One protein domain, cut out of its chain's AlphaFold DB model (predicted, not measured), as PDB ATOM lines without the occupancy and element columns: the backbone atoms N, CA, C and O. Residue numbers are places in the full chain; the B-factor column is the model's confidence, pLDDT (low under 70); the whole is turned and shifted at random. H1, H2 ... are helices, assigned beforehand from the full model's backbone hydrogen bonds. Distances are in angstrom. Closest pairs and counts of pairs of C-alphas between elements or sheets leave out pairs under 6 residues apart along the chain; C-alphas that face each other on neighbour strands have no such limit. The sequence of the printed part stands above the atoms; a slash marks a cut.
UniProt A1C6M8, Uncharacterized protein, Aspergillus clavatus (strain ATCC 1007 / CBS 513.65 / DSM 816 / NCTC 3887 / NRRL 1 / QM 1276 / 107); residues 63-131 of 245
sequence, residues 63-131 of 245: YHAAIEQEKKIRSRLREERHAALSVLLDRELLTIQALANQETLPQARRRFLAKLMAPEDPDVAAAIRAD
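What this domain is: This is residues 63 to 131 of the 245 residues of an uncharacterized protein of Aspergillus clavatus (strain ATCC 1007 / CBS 513.65 / DSM 816 / NCTC 3887 / NRRL 1 / QM 1276 / 107) (UniProt A1C6M8). A long helix, H1, sticks out at its first part, residues 63 to 76, as a free arm, and its last part packs into a small helical body. There H2 turns off at a corner from the end of H1, H3 folds back in the middle across H1, and H4 folds back again along H3, on the side away from H1. The printed part has 69 residues, with four named helices in the order H1, H2, H3, H4 and no named strand; the class is all helix. The whole is loose, with a radius of gyration of the C-alphas of 14.0 A, and spans 43 by 24 by 18 A, the arm making much of the length.

How they stand to each other: Start with H1, residues 63 to 89, and go to its end, where H2, residues 91 to 100, only just touches it, only at the corner; the closest C-alphas, of Val 87 and Leu 94, are 5.3 A apart. Next look at H3, residues 105 to 117, the hub. With residues 105 to 109 alone it touches H2, about perpendicular at 76 degrees, closest at the C-alphas of Ala 98 and Ala 108, 5.3 A. H1 touches H3 with residues 80 to 88 alone, opposite ways at a steep tilt of 39 degrees; the closest C-alphas, of Arg 81 and Leu 116, are 5.3 A apart. H4, residues 122 to 129, forms a helical hairpin with H3, a shallow tilt of 34.8 degrees, only just short of steep; the closest C-alphas, of Ala 114 and Ala 125, are 4.7 A apart. H4 is apart from H1 and H2. In H1, H2, H3 and H4 every O i to N i+4 pair is within hydrogen-bond range.

Where its parts are: Find C-alpha 63 at (-10.611, 17.332, 44.969); from there H1 runs 39.2 A to C-alpha 89 at (-39.539, 41.948, 54.472). H2 then runs 14.2 A, H3 18.2 A and H4 10.2 A, ending at C-alpha 129 at (-45.029, 25.784, 47.667).

The domain as a whole: The C-alphas farthest apart, of Tyr 63 and Thr 104, are 43.4 A apart. The printed part has no cut, and its three links are tight. Look for pLDDT under 70 at residues 63 to 65 and 131; the mean of the printed part is 86.0.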
ATOM      1  N   TYR A  63     -10.325  17.094  43.548       58.97
ATOM      2  CA  TYR A  63     -10.611  17.332  44.969       58.97
ATOM      3  C   TYR A  63     -10.514  18.814  45.324       58.97
ATOM      4  O   TYR A  63     -11.371  19.334  46.033       58.97
ATOM      5  N   HIS A  64      -9.518  19.516  44.780       65.44
ATOM      6  CA  HIS A  64      -9.390  20.958  44.983       65.44
ATOM      7  C   HIS A  64     -10.576  21.716  44.370       65.44
ATOM      8  O   HIS A  64     -11.167  22.582  45.017       65.44
ATOM      9  N   ALA A  65     -11.001  21.325  43.161       66.88
ATOM     10  CA  ALA A  65     -12.204  21.864  42.536       66.88
ATOM     11  C   ALA A  65     -13.470  21.572  43.358       66.88
ATOM     12  O   ALA A  65     -14.301  22.464  43.515       66.88
ATOM     13  N   ALA A  66     -13.605  20.370  43.929       72.75
ATOM     14  CA  ALA A  66     -14.738  20.013  44.783       72.75
ATOM     15  C   ALA A  66     -14.788  20.857  46.070       72.75
ATOM     16  O   ALA A  66     -15.844  21.378  46.417       72.75
ATOM     17  N   ILE A  67     -13.647  21.073  46.733       71.44
ATOM     18  CA  ILE A  67     -13.559  21.896  47.953       71.44
ATOM     19  C   ILE A  67     -13.870  23.368  47.647       71.44
ATOM     20  O   ILE A  67     -14.565  24.044  48.409       71.44
ATOM     21  N   GLU A  68     -13.385  23.895  46.522       70.19
ATOM     22  CA  GLU A  68     -13.742  25.245  46.084       70.19
ATOM     23  C   GLU A  68     -15.221  25.375  45.718       70.19
ATOM     24  O   GLU A  68     -15.847  26.387  46.042       70.19
ATOM     25  N   GLN A  69     -15.785  24.374  45.041       77.75
ATOM     26  CA  GLN A  69     -17.212  24.326  44.737       77.75
ATOM     27  C   GLN A  69     -18.034  24.291  46.023       77.75
ATOM     28  O   GLN A  69     -18.986  25.052  46.140       77.75
ATOM     29  N   GLU A  70     -17.633  23.512  47.023       74.00
ATOM     30  CA  GLU A  70     -18.308  23.445  48.319       74.00
ATOM     31  C   GLU A  70     -18.271  24.793  49.058       74.00
ATOM     32  O   GLU A  70     -19.290  25.257  49.579       74.00
ATOM     33  N   LYS A  71     -17.126  25.492  49.037       79.19
ATOM     34  CA  LYS A  71     -17.015  26.862  49.569       79.19
ATOM     35  C   LYS A  71     -17.938  27.836  48.823       79.19
ATOM     36  O   LYS A  71     -18.615  28.646  49.460       79.19
ATOM     37  N   LYS A  72     -18.013  27.736  47.491       78.94
ATOM     38  CA  LYS A  72     -18.909  28.552  46.650       78.94
ATOM     39  C   LYS A  72     -20.382  28.247  46.935       78.94
ATOM     40  O   LYS A  72     -21.168  29.181  47.052       78.94
ATOM     41  N   ILE A  73     -20.746  26.978  47.126       83.12
ATOM     42  CA  ILE A  73     -22.106  26.542  47.474       83.12
ATOM     43  C   ILE A  73     -22.518  27.125  48.829       83.12
ATOM     44  O   ILE A  73     -23.564  27.764  48.921       83.12
ATOM     45  N   ARG A  74     -21.665  27.023  49.860       77.19
ATOM     46  CA  ARG A  74     -21.932  27.618  51.185       77.19
ATOM     47  C   ARG A  74     -22.137  29.131  51.122       77.19
ATOM     48  O   ARG A  74     -23.063  29.654  51.744       77.19
ATOM     49  N   SER A  75     -21.288  29.836  50.371       81.62
ATOM     50  CA  SER A  75     -21.422  31.285  50.186       81.62
ATOM     51  C   SER A  75     -22.723  31.638  49.466       81.62
ATOM     52  O   SER A  75     -23.469  32.503  49.924       81.62
ATOM     53  N   ARG A  76     -23.022  30.922  48.377       85.12
ATOM     54  CA  ARG A  76     -24.232  31.110  47.576       85.12
ATOM     55  C   ARG A  76     -25.496  30.882  48.401       85.12
ATOM     56  O   ARG A  76     -26.413  31.685  48.328       85.12
ATOM     57  N   LEU A  77     -25.535  29.849  49.237       86.81
ATOM     58  CA  LEU A  77     -26.678  29.556  50.105       86.81
ATOM     59  C   LEU A  77     -26.941  30.646  51.135       86.81
ATOM     60  O   LEU A  77     -28.090  31.010  51.394       86.81
ATOM     61  N   ARG A  78     -25.871  31.186  51.724       86.50
ATOM     62  CA  ARG A  78     -25.975  32.318  52.642       86.50
ATOM     63  C   ARG A  78     -26.567  33.529  51.923       86.50
ATOM     64  O   ARG A  78     -27.498  34.143  52.437       86.50
ATOM     65  N   GLU A  79     -26.064  33.838  50.734       89.38
ATOM     66  CA  GLU A  79     -26.557  34.943  49.911       89.38
ATOM     67  C   GLU A  79     -28.013  34.743  49.471       89.38
ATOM     68  O   GLU A  79     -28.826  35.650  49.621       89.38
ATOM     69  N   GLU A  80     -28.385  33.542  49.027       89.06
ATOM     70  CA  GLU A  80     -29.753  33.212  48.622       89.06
ATOM     71  C   GLU A  80     -30.747  33.328  49.786       89.06
ATOM     72  O   GLU A  80     -31.847  33.858  49.601       89.06
ATOM     73  N   ARG A  81     -30.359  32.914  51.002       91.50
ATOM     74  CA  ARG A  81     -31.172  33.114  52.215       91.50
ATOM     75  C   ARG A  81     -31.333  34.592  52.554       91.50
ATOM     76  O   ARG A  81     -32.443  35.021  52.864       91.50
ATOM     77  N   HIS A  82     -30.253  35.374  52.487       94.69
ATOM     78  CA  HIS A  82     -30.317  36.818  52.723       94.69
ATOM     79  C   HIS A  82     -31.197  37.522  51.686       94.69
ATOM     80  O   HIS A  82     -32.047  38.325  52.061       94.69
ATOM     81  N   ALA A  83     -31.057  37.177  50.406       95.00
ATOM     82  CA  ALA A  83     -31.883  37.718  49.333       95.00
ATOM     83  C   ALA A  83     -33.367  37.367  49.525       95.00
ATOM     84  O   ALA A  83     -34.227  38.239  49.409       95.00
ATOM     85  N   ALA A  84     -33.678  36.113  49.874       94.69
ATOM     86  CA  ALA A  84     -35.049  35.687  50.148       94.69
ATOM     87  C   ALA A  84     -35.662  36.433  51.344       94.69
ATOM     88  O   ALA A  84     -36.813  36.860  51.269       94.69
ATOM     89  N   LEU A  85     -34.894  36.633  52.422       94.56
ATOM     90  CA  LEU A  85     -35.330  37.410  53.582       94.56
ATOM     91  C   LEU A  85     -35.631  38.866  53.197       94.56
ATOM     92  O   LEU A  85     -36.686  39.376  53.564       94.56
ATOM     93  N   SER A  86     -34.749  39.516  52.430       94.62
ATOM     94  CA  SER A  86     -34.952  40.899  51.979       94.62
ATOM     95  C   SER A  86     -36.243  41.059  51.177       94.62
ATOM     96  O   SER A  86     -36.999  41.991  51.424       94.62
ATOM     97  N   VAL A  87     -36.541  40.120  50.273       95.00
ATOM     98  CA  VAL A  87     -37.788  40.159  49.492       95.00
ATOM     99  C   VAL A  87     -39.023  39.902  50.360       95.00
ATOM    100  O   VAL A  87     -40.078  40.459  50.094       95.00
ATOM    101  N   LEU A  88     -38.931  39.076  51.407       92.69
ATOM    102  CA  LEU A  88     -40.067  38.813  52.302       92.69
ATOM    103  C   LEU A  88     -40.392  39.981  53.241       92.69
ATOM    104  O   LEU A  88     -41.543  40.110  53.657       92.69
ATOM    105  N   LEU A  89     -39.387  40.783  53.600       92.94
ATOM    106  CA  LEU A  89     -39.539  41.948  54.472       92.94
ATOM    107  C   LEU A  89     -39.981  43.206  53.711       92.94
ATOM    108  O   LEU A  89     -40.557  44.103  54.322       92.94
ATOM    109  N   ASP A  90     -39.734  43.271  52.403       94.31
ATOM    110  CA  ASP A  90     -40.090  44.403  51.550       94.31
ATOM    111  C   ASP A  90     -41.274  44.063  50.630       94.31
ATOM    112  O   ASP A  90     -41.192  43.234  49.719       94.31
ATOM    113  N   ARG A  91     -42.396  44.751  50.855       89.94
ATOM    114  CA  ARG A  91     -43.635  44.573  50.091       89.94
ATOM    115  C   ARG A  91     -43.474  44.919  48.611       89.94
ATOM    116  O   ARG A  91     -44.085  44.250  47.771       89.94
ATOM    117  N   GLU A  92     -42.713  45.954  48.280       94.38
ATOM    118  CA  GLU A  92     -42.549  46.389  46.893       94.38
ATOM    119  C   GLU A  92     -41.745  45.353  46.117       94.38
ATOM    120  O   GLU A  92     -42.186  44.894  45.059       94.38
ATOM    121  N   LEU A  93     -40.638  44.883  46.696       95.31
ATOM    122  CA  LEU A  93     -39.832  43.817  46.101       95.31
ATOM    123  C   LEU A  93     -40.623  42.518  45.935       95.31
ATOM    124  O   LEU A  93     -40.542  41.881  44.879       95.31
ATOM    125  N   LEU A  94     -41.426  42.136  46.933       93.75
ATOM    126  CA  LEU A  94     -42.278  40.953  46.830       93.75
ATOM    127  C   LEU A  94     -43.282  41.074  45.677       93.75
ATOM    128  O   LEU A  94     -43.491  40.115  44.933       93.75
ATOM    129  N   THR A  95     -43.876  42.257  45.511       92.75
ATOM    130  CA  THR A  95     -44.860  42.536  44.457       92.75
ATOM    131  C   THR A  95     -44.220  42.516  43.076       92.75
ATOM    132  O   THR A  95     -44.746  41.866  42.172       92.75
ATOM    133  N   ILE A  96     -43.059  43.156  42.918       96.62
ATOM    134  CA  ILE A  96     -42.294  43.144  41.665       96.62
ATOM    135  C   ILE A  96     -41.981  41.706  41.262       96.62
ATOM    136  O   ILE A  96     -42.206  41.317  40.117       96.62
ATOM    137  N   GLN A  97     -41.517  40.890  42.208       95.88
ATOM    138  CA  GLN A  97     -41.186  39.509  41.904       95.88
ATOM    139  C   GLN A  97     -42.421  38.660  41.568       95.88
ATOM    140  O   GLN A  97     -42.342  37.809  40.680       95.88
ATOM    141  N   ALA A  98     -43.539  38.869  42.265       93.69
ATOM    142  CA  ALA A  98     -44.791  38.178  41.973       93.69
ATOM    143  C   ALA A  98     -45.257  38.471  40.538       93.69
ATOM    144  O   ALA A  98     -45.538  37.547  39.775       93.69
ATOM    145  N   LEU A  99     -45.230  39.747  40.139       96.12
ATOM    146  CA  LEU A  99     -45.571  40.174  38.782       96.12
ATOM    147  C   LEU A  99     -44.606  39.609  37.736       96.12
ATOM    148  O   LEU A  99     -45.053  39.104  36.708       96.12
ATOM    149  N   ALA A 100     -43.299  39.639  38.010       96.94
ATOM    150  CA  ALA A 100     -42.280  39.124  37.097       96.94
ATOM    151  C   ALA A 100     -42.454  37.624  36.797       96.94
ATOM    152  O   ALA A 100     -42.209  37.191  35.674       96.94
ATOM    153  N   ASN A 101     -42.905  36.842  37.781       93.81
ATOM    154  CA  ASN A 101     -43.100  35.399  37.634       93.81
ATOM    155  C   ASN A 101     -44.538  34.994  37.294       93.81
ATOM    156  O   ASN A 101     -44.808  33.801  37.198       93.81
ATOM    157  N   GLN A 102     -45.458  35.952  37.136       93.44
ATOM    158  CA  GLN A 102     -46.889  35.682  36.942       93.44
ATOM    159  C   GLN A 102     -47.489  34.820  38.072       93.44
ATOM    160  O   GLN A 102     -48.393  34.013  37.861       93.44
ATOM    161  N   GLU A 103     -46.982  35.003  39.290       89.44
ATOM    162  CA  GLU A 103     -47.431  34.309  40.495       89.44
ATOM    163  C   GLU A 103     -48.339  35.237  41.312       89.44
ATOM    164  O   GLU A 103     -48.174  36.459  41.332       89.44
ATOM    165  N   THR A 104     -49.293  34.671  42.048       88.12
ATOM    166  CA  THR A 104     -50.019  35.458  43.057       88.12
ATOM    167  C   THR A 104     -49.068  35.857  44.196       88.12
ATOM    168  O   THR A 104     -48.127  35.129  44.507       88.12
ATOM    169  N   LEU A 105     -49.323  36.983  44.876       86.94
ATOM    170  CA  LEU A 105     -48.533  37.407  46.049       86.94
ATOM    171  C   LEU A 105     -48.344  36.283  47.099       86.94
ATOM    172  O   LEU A 105     -47.206  36.045  47.509       86.94
ATOM    173  N   PRO A 106     -49.398  35.535  47.487       87.06
ATOM    174  CA  PRO A 106     -49.273  34.340  48.323       87.06
ATOM    175  C   PRO A 106     -48.286  33.286  47.786       87.06
ATOM    176  O   PRO A 106     -47.452  32.763  48.523       87.06
ATOM    177  N   GLN A 107     -48.347  32.977  46.487       87.38
ATOM    178  CA  GLN A 107     -47.461  31.990  45.855       87.38
ATOM    179  C   GLN A 107     -46.006  32.463  45.845       87.38
ATOM    180  O   GLN A 107     -45.110  31.703  46.219       87.38
ATOM    181  N   ALA A 108     -45.773  33.732  45.505       91.69
ATOM    182  CA  ALA A 108     -44.443  34.327  45.546       91.69
ATOM    183  C   ALA A 108     -43.863  34.285  46.970       91.69
ATOM    184  O   ALA A 108     -42.710  33.890  47.161       91.69
ATOM    185  N   ARG A 109     -44.679  34.599  47.988       91.38
ATOM    186  CA  ARG A 109     -44.289  34.513  49.401       91.38
ATOM    187  C   ARG A 109     -43.900  33.089  49.792       91.38
ATOM    188  O   ARG A 109     -42.816  32.890  50.335       91.38
ATOM    189  N   ARG A 110     -44.723  32.088  49.456       90.88
ATOM    190  CA  ARG A 110     -44.417  30.665  49.696       90.88
ATOM    191  C   ARG A 110     -43.134  30.222  48.998       90.88
ATOM    192  O   ARG A 110     -42.331  29.511  49.595       90.88
ATOM    193  N   ARG A 111     -42.888  30.683  47.770       91.31
ATOM    194  CA  ARG A 111     -41.657  30.388  47.022       91.31
ATOM    195  C   ARG A 111     -40.408  30.923  47.728       91.31
ATOM    196  O   ARG A 111     -39.401  30.217  47.779       91.31
ATOM    197  N   PHE A 112     -40.464  32.128  48.295       93.12
ATOM    198  CA  PHE A 112     -39.350  32.687  49.070       93.12
ATOM    199  C   PHE A 112     -39.217  32.087  50.470       93.12
ATOM    200  O   PHE A 112     -38.096  31.863  50.919       93.12
ATOM    201  N   LEU A 113     -40.325  31.745  51.129       91.50
ATOM    202  CA  LEU A 113     -40.301  30.997  52.389       91.50
ATOM    203  C   LEU A 113     -39.674  29.613  52.208       91.50
ATOM    204  O   LEU A 113     -38.859  29.200  53.028       91.50
ATOM    205  N   ALA A 114     -39.980  28.929  51.104       91.12
ATOM    206  CA  ALA A 114     -39.350  27.662  50.755       91.12
ATOM    207  C   ALA A 114     -37.828  27.817  50.599       91.12
ATOM    208  O   ALA A 114     -37.081  27.036  51.178       91.12
ATOM    209  N   LYS A 115     -37.359  28.871  49.912       90.62
ATOM    210  CA  LYS A 115     -35.920  29.189  49.810       90.62
ATOM    211  C   LYS A 115     -35.269  29.495  51.163       90.62
ATOM    212  O   LYS A 115     -34.081  29.247  51.336       90.62
ATOM    213  N   LEU A 116     -36.025  30.041  52.114       89.75
ATOM    214  CA  LEU A 116     -35.521  30.388  53.442       89.75
ATOM    215  C   LEU A 116     -35.439  29.168  54.376       89.75
ATOM    216  O   LEU A 116     -34.490  29.054  55.148       89.75
ATOM    217  N   MET A 117     -36.421  28.264  54.300       84.69
ATOM    218  CA  MET A 117     -36.576  27.132  55.225       84.69
ATOM    219  C   MET A 117     -35.965  25.825  54.712       84.69
ATOM    220  O   MET A 117     -35.446  25.053  55.510       84.69
ATOM    221  N   ALA A 118     -36.006  25.581  53.402       81.44
ATOM    222  CA  ALA A 118     -35.550  24.341  52.775       81.44
ATOM    223  C   ALA A 118     -34.781  24.633  51.471       81.44
ATOM    224  O   ALA A 118     -35.272  24.339  50.381       81.44
ATOM    225  N   PRO A 119     -33.590  25.257  51.548       77.56
ATOM    226  CA  PRO A 119     -32.802  25.570  50.357       77.56
ATOM    227  C   PRO A 119     -32.161  24.336  49.705       77.56
ATOM    228  O   PRO A 119     -31.989  24.341  48.490       77.56
ATOM    229  N   GLU A 120     -31.850  23.288  50.479       77.19
ATOM    230  CA  GLU A 120     -31.224  22.057  49.959       77.19
ATOM    231  C   GLU A 120     -32.237  20.986  49.547       77.19
ATOM    232  O   GLU A 120     -31.923  20.135  48.719       77.19
ATOM    233  N   ASP A 121     -33.445  21.022  50.119       82.56
ATOM    234  CA  ASP A 121     -34.419  19.937  50.008       82.56
ATOM    235  C   ASP A 121     -35.559  20.322  49.053       82.56
ATOM    236  O   ASP A 121     -36.519  20.997  49.458       82.56
ATOM    237  N   PRO A 122     -35.507  19.893  47.776       80.88
ATOM    238  CA  PRO A 122     -36.495  20.280  46.776       80.88
ATOM    239  C   PRO A 122     -37.899  19.753  47.097       80.88
ATOM    240  O   PRO A 122     -38.877  20.429  46.774       80.88
ATOM    241  N   ASP A 123     -38.006  18.603  47.764       82.12
ATOM    242  CA  ASP A 123     -39.281  17.971  48.121       82.12
ATOM    243  C   ASP A 123     -40.008  18.747  49.224       82.12
ATOM    244  O   ASP A 123     -41.199  19.049  49.108       82.12
ATOM    245  N   VAL A 124     -39.279  19.160  50.265       82.12
ATOM    246  CA  VAL A 124     -39.817  20.006  51.342       82.12
ATOM    247  C   VAL A 124     -40.170  21.385  50.786       82.12
ATOM    248  O   VAL A 124     -41.247  21.914  51.064       82.12
ATOM    249  N   ALA A 125     -39.317  21.946  49.926       84.62
ATOM    250  CA  ALA A 125     -39.605  23.196  49.237       84.62
ATOM    251  C   ALA A 125     -40.860  23.096  48.348       84.62
ATOM    252  O   ALA A 125     -41.647  24.042  48.287       84.62
ATOM    253  N   ALA A 126     -41.078  21.963  47.672       83.94
ATOM    254  CA  ALA A 126     -42.279  21.708  46.881       83.94
ATOM    255  C   ALA A 126     -43.526  21.586  47.765       83.94
ATOM    256  O   ALA A 126     -44.551  22.176  47.430       83.94
ATOM    257  N   ALA A 127     -43.428  20.912  48.913       80.81
ATOM    258  CA  ALA A 127     -44.513  20.824  49.887       80.81
ATOM    259  C   ALA A 127     -44.896  22.200  50.462       80.81
ATOM    260  O   ALA A 127     -46.079  22.498  50.597       80.81
ATOM    261  N   ILE A 128     -43.915  23.071  50.733       80.62
ATOM    262  CA  ILE A 128     -44.151  24.454  51.190       80.62
ATOM    263  C   ILE A 128     -44.806  25.302  50.088       80.62
ATOM    264  O   ILE A 128     -45.646  26.153  50.378       80.62
ATOM    265  N   ARG A 129     -44.429  25.089  48.819       84.44
ATOM    266  CA  ARG A 129     -45.029  25.784  47.667       84.44
ATOM    267  C   ARG A 129     -46.413  25.258  47.294       84.44
ATOM    268  O   ARG A 129     -47.142  25.971  46.610       84.44
ATOM    269  N   ALA A 130     -46.755  24.031  47.678       79.00
ATOM    270  CA  ALA A 130     -47.990  23.390  47.261       79.00
ATOM    271  C   ALA A 130     -49.221  24.149  47.781       79.00
ATOM    272  O   ALA A 130     -49.373  24.395  48.973       79.00
ATOM    273  N   ASP A 131     -50.158  24.444  46.878       63.12
ATOM    274  CA  ASP A 131     -51.443  25.083  47.201       63.12
ATOM    275  C   ASP A 131     -52.486  24.080  47.749       63.12
ATOM    276  O   ASP A 131     -53.663  24.411  47.919       63.12
TER     277      ASP A 131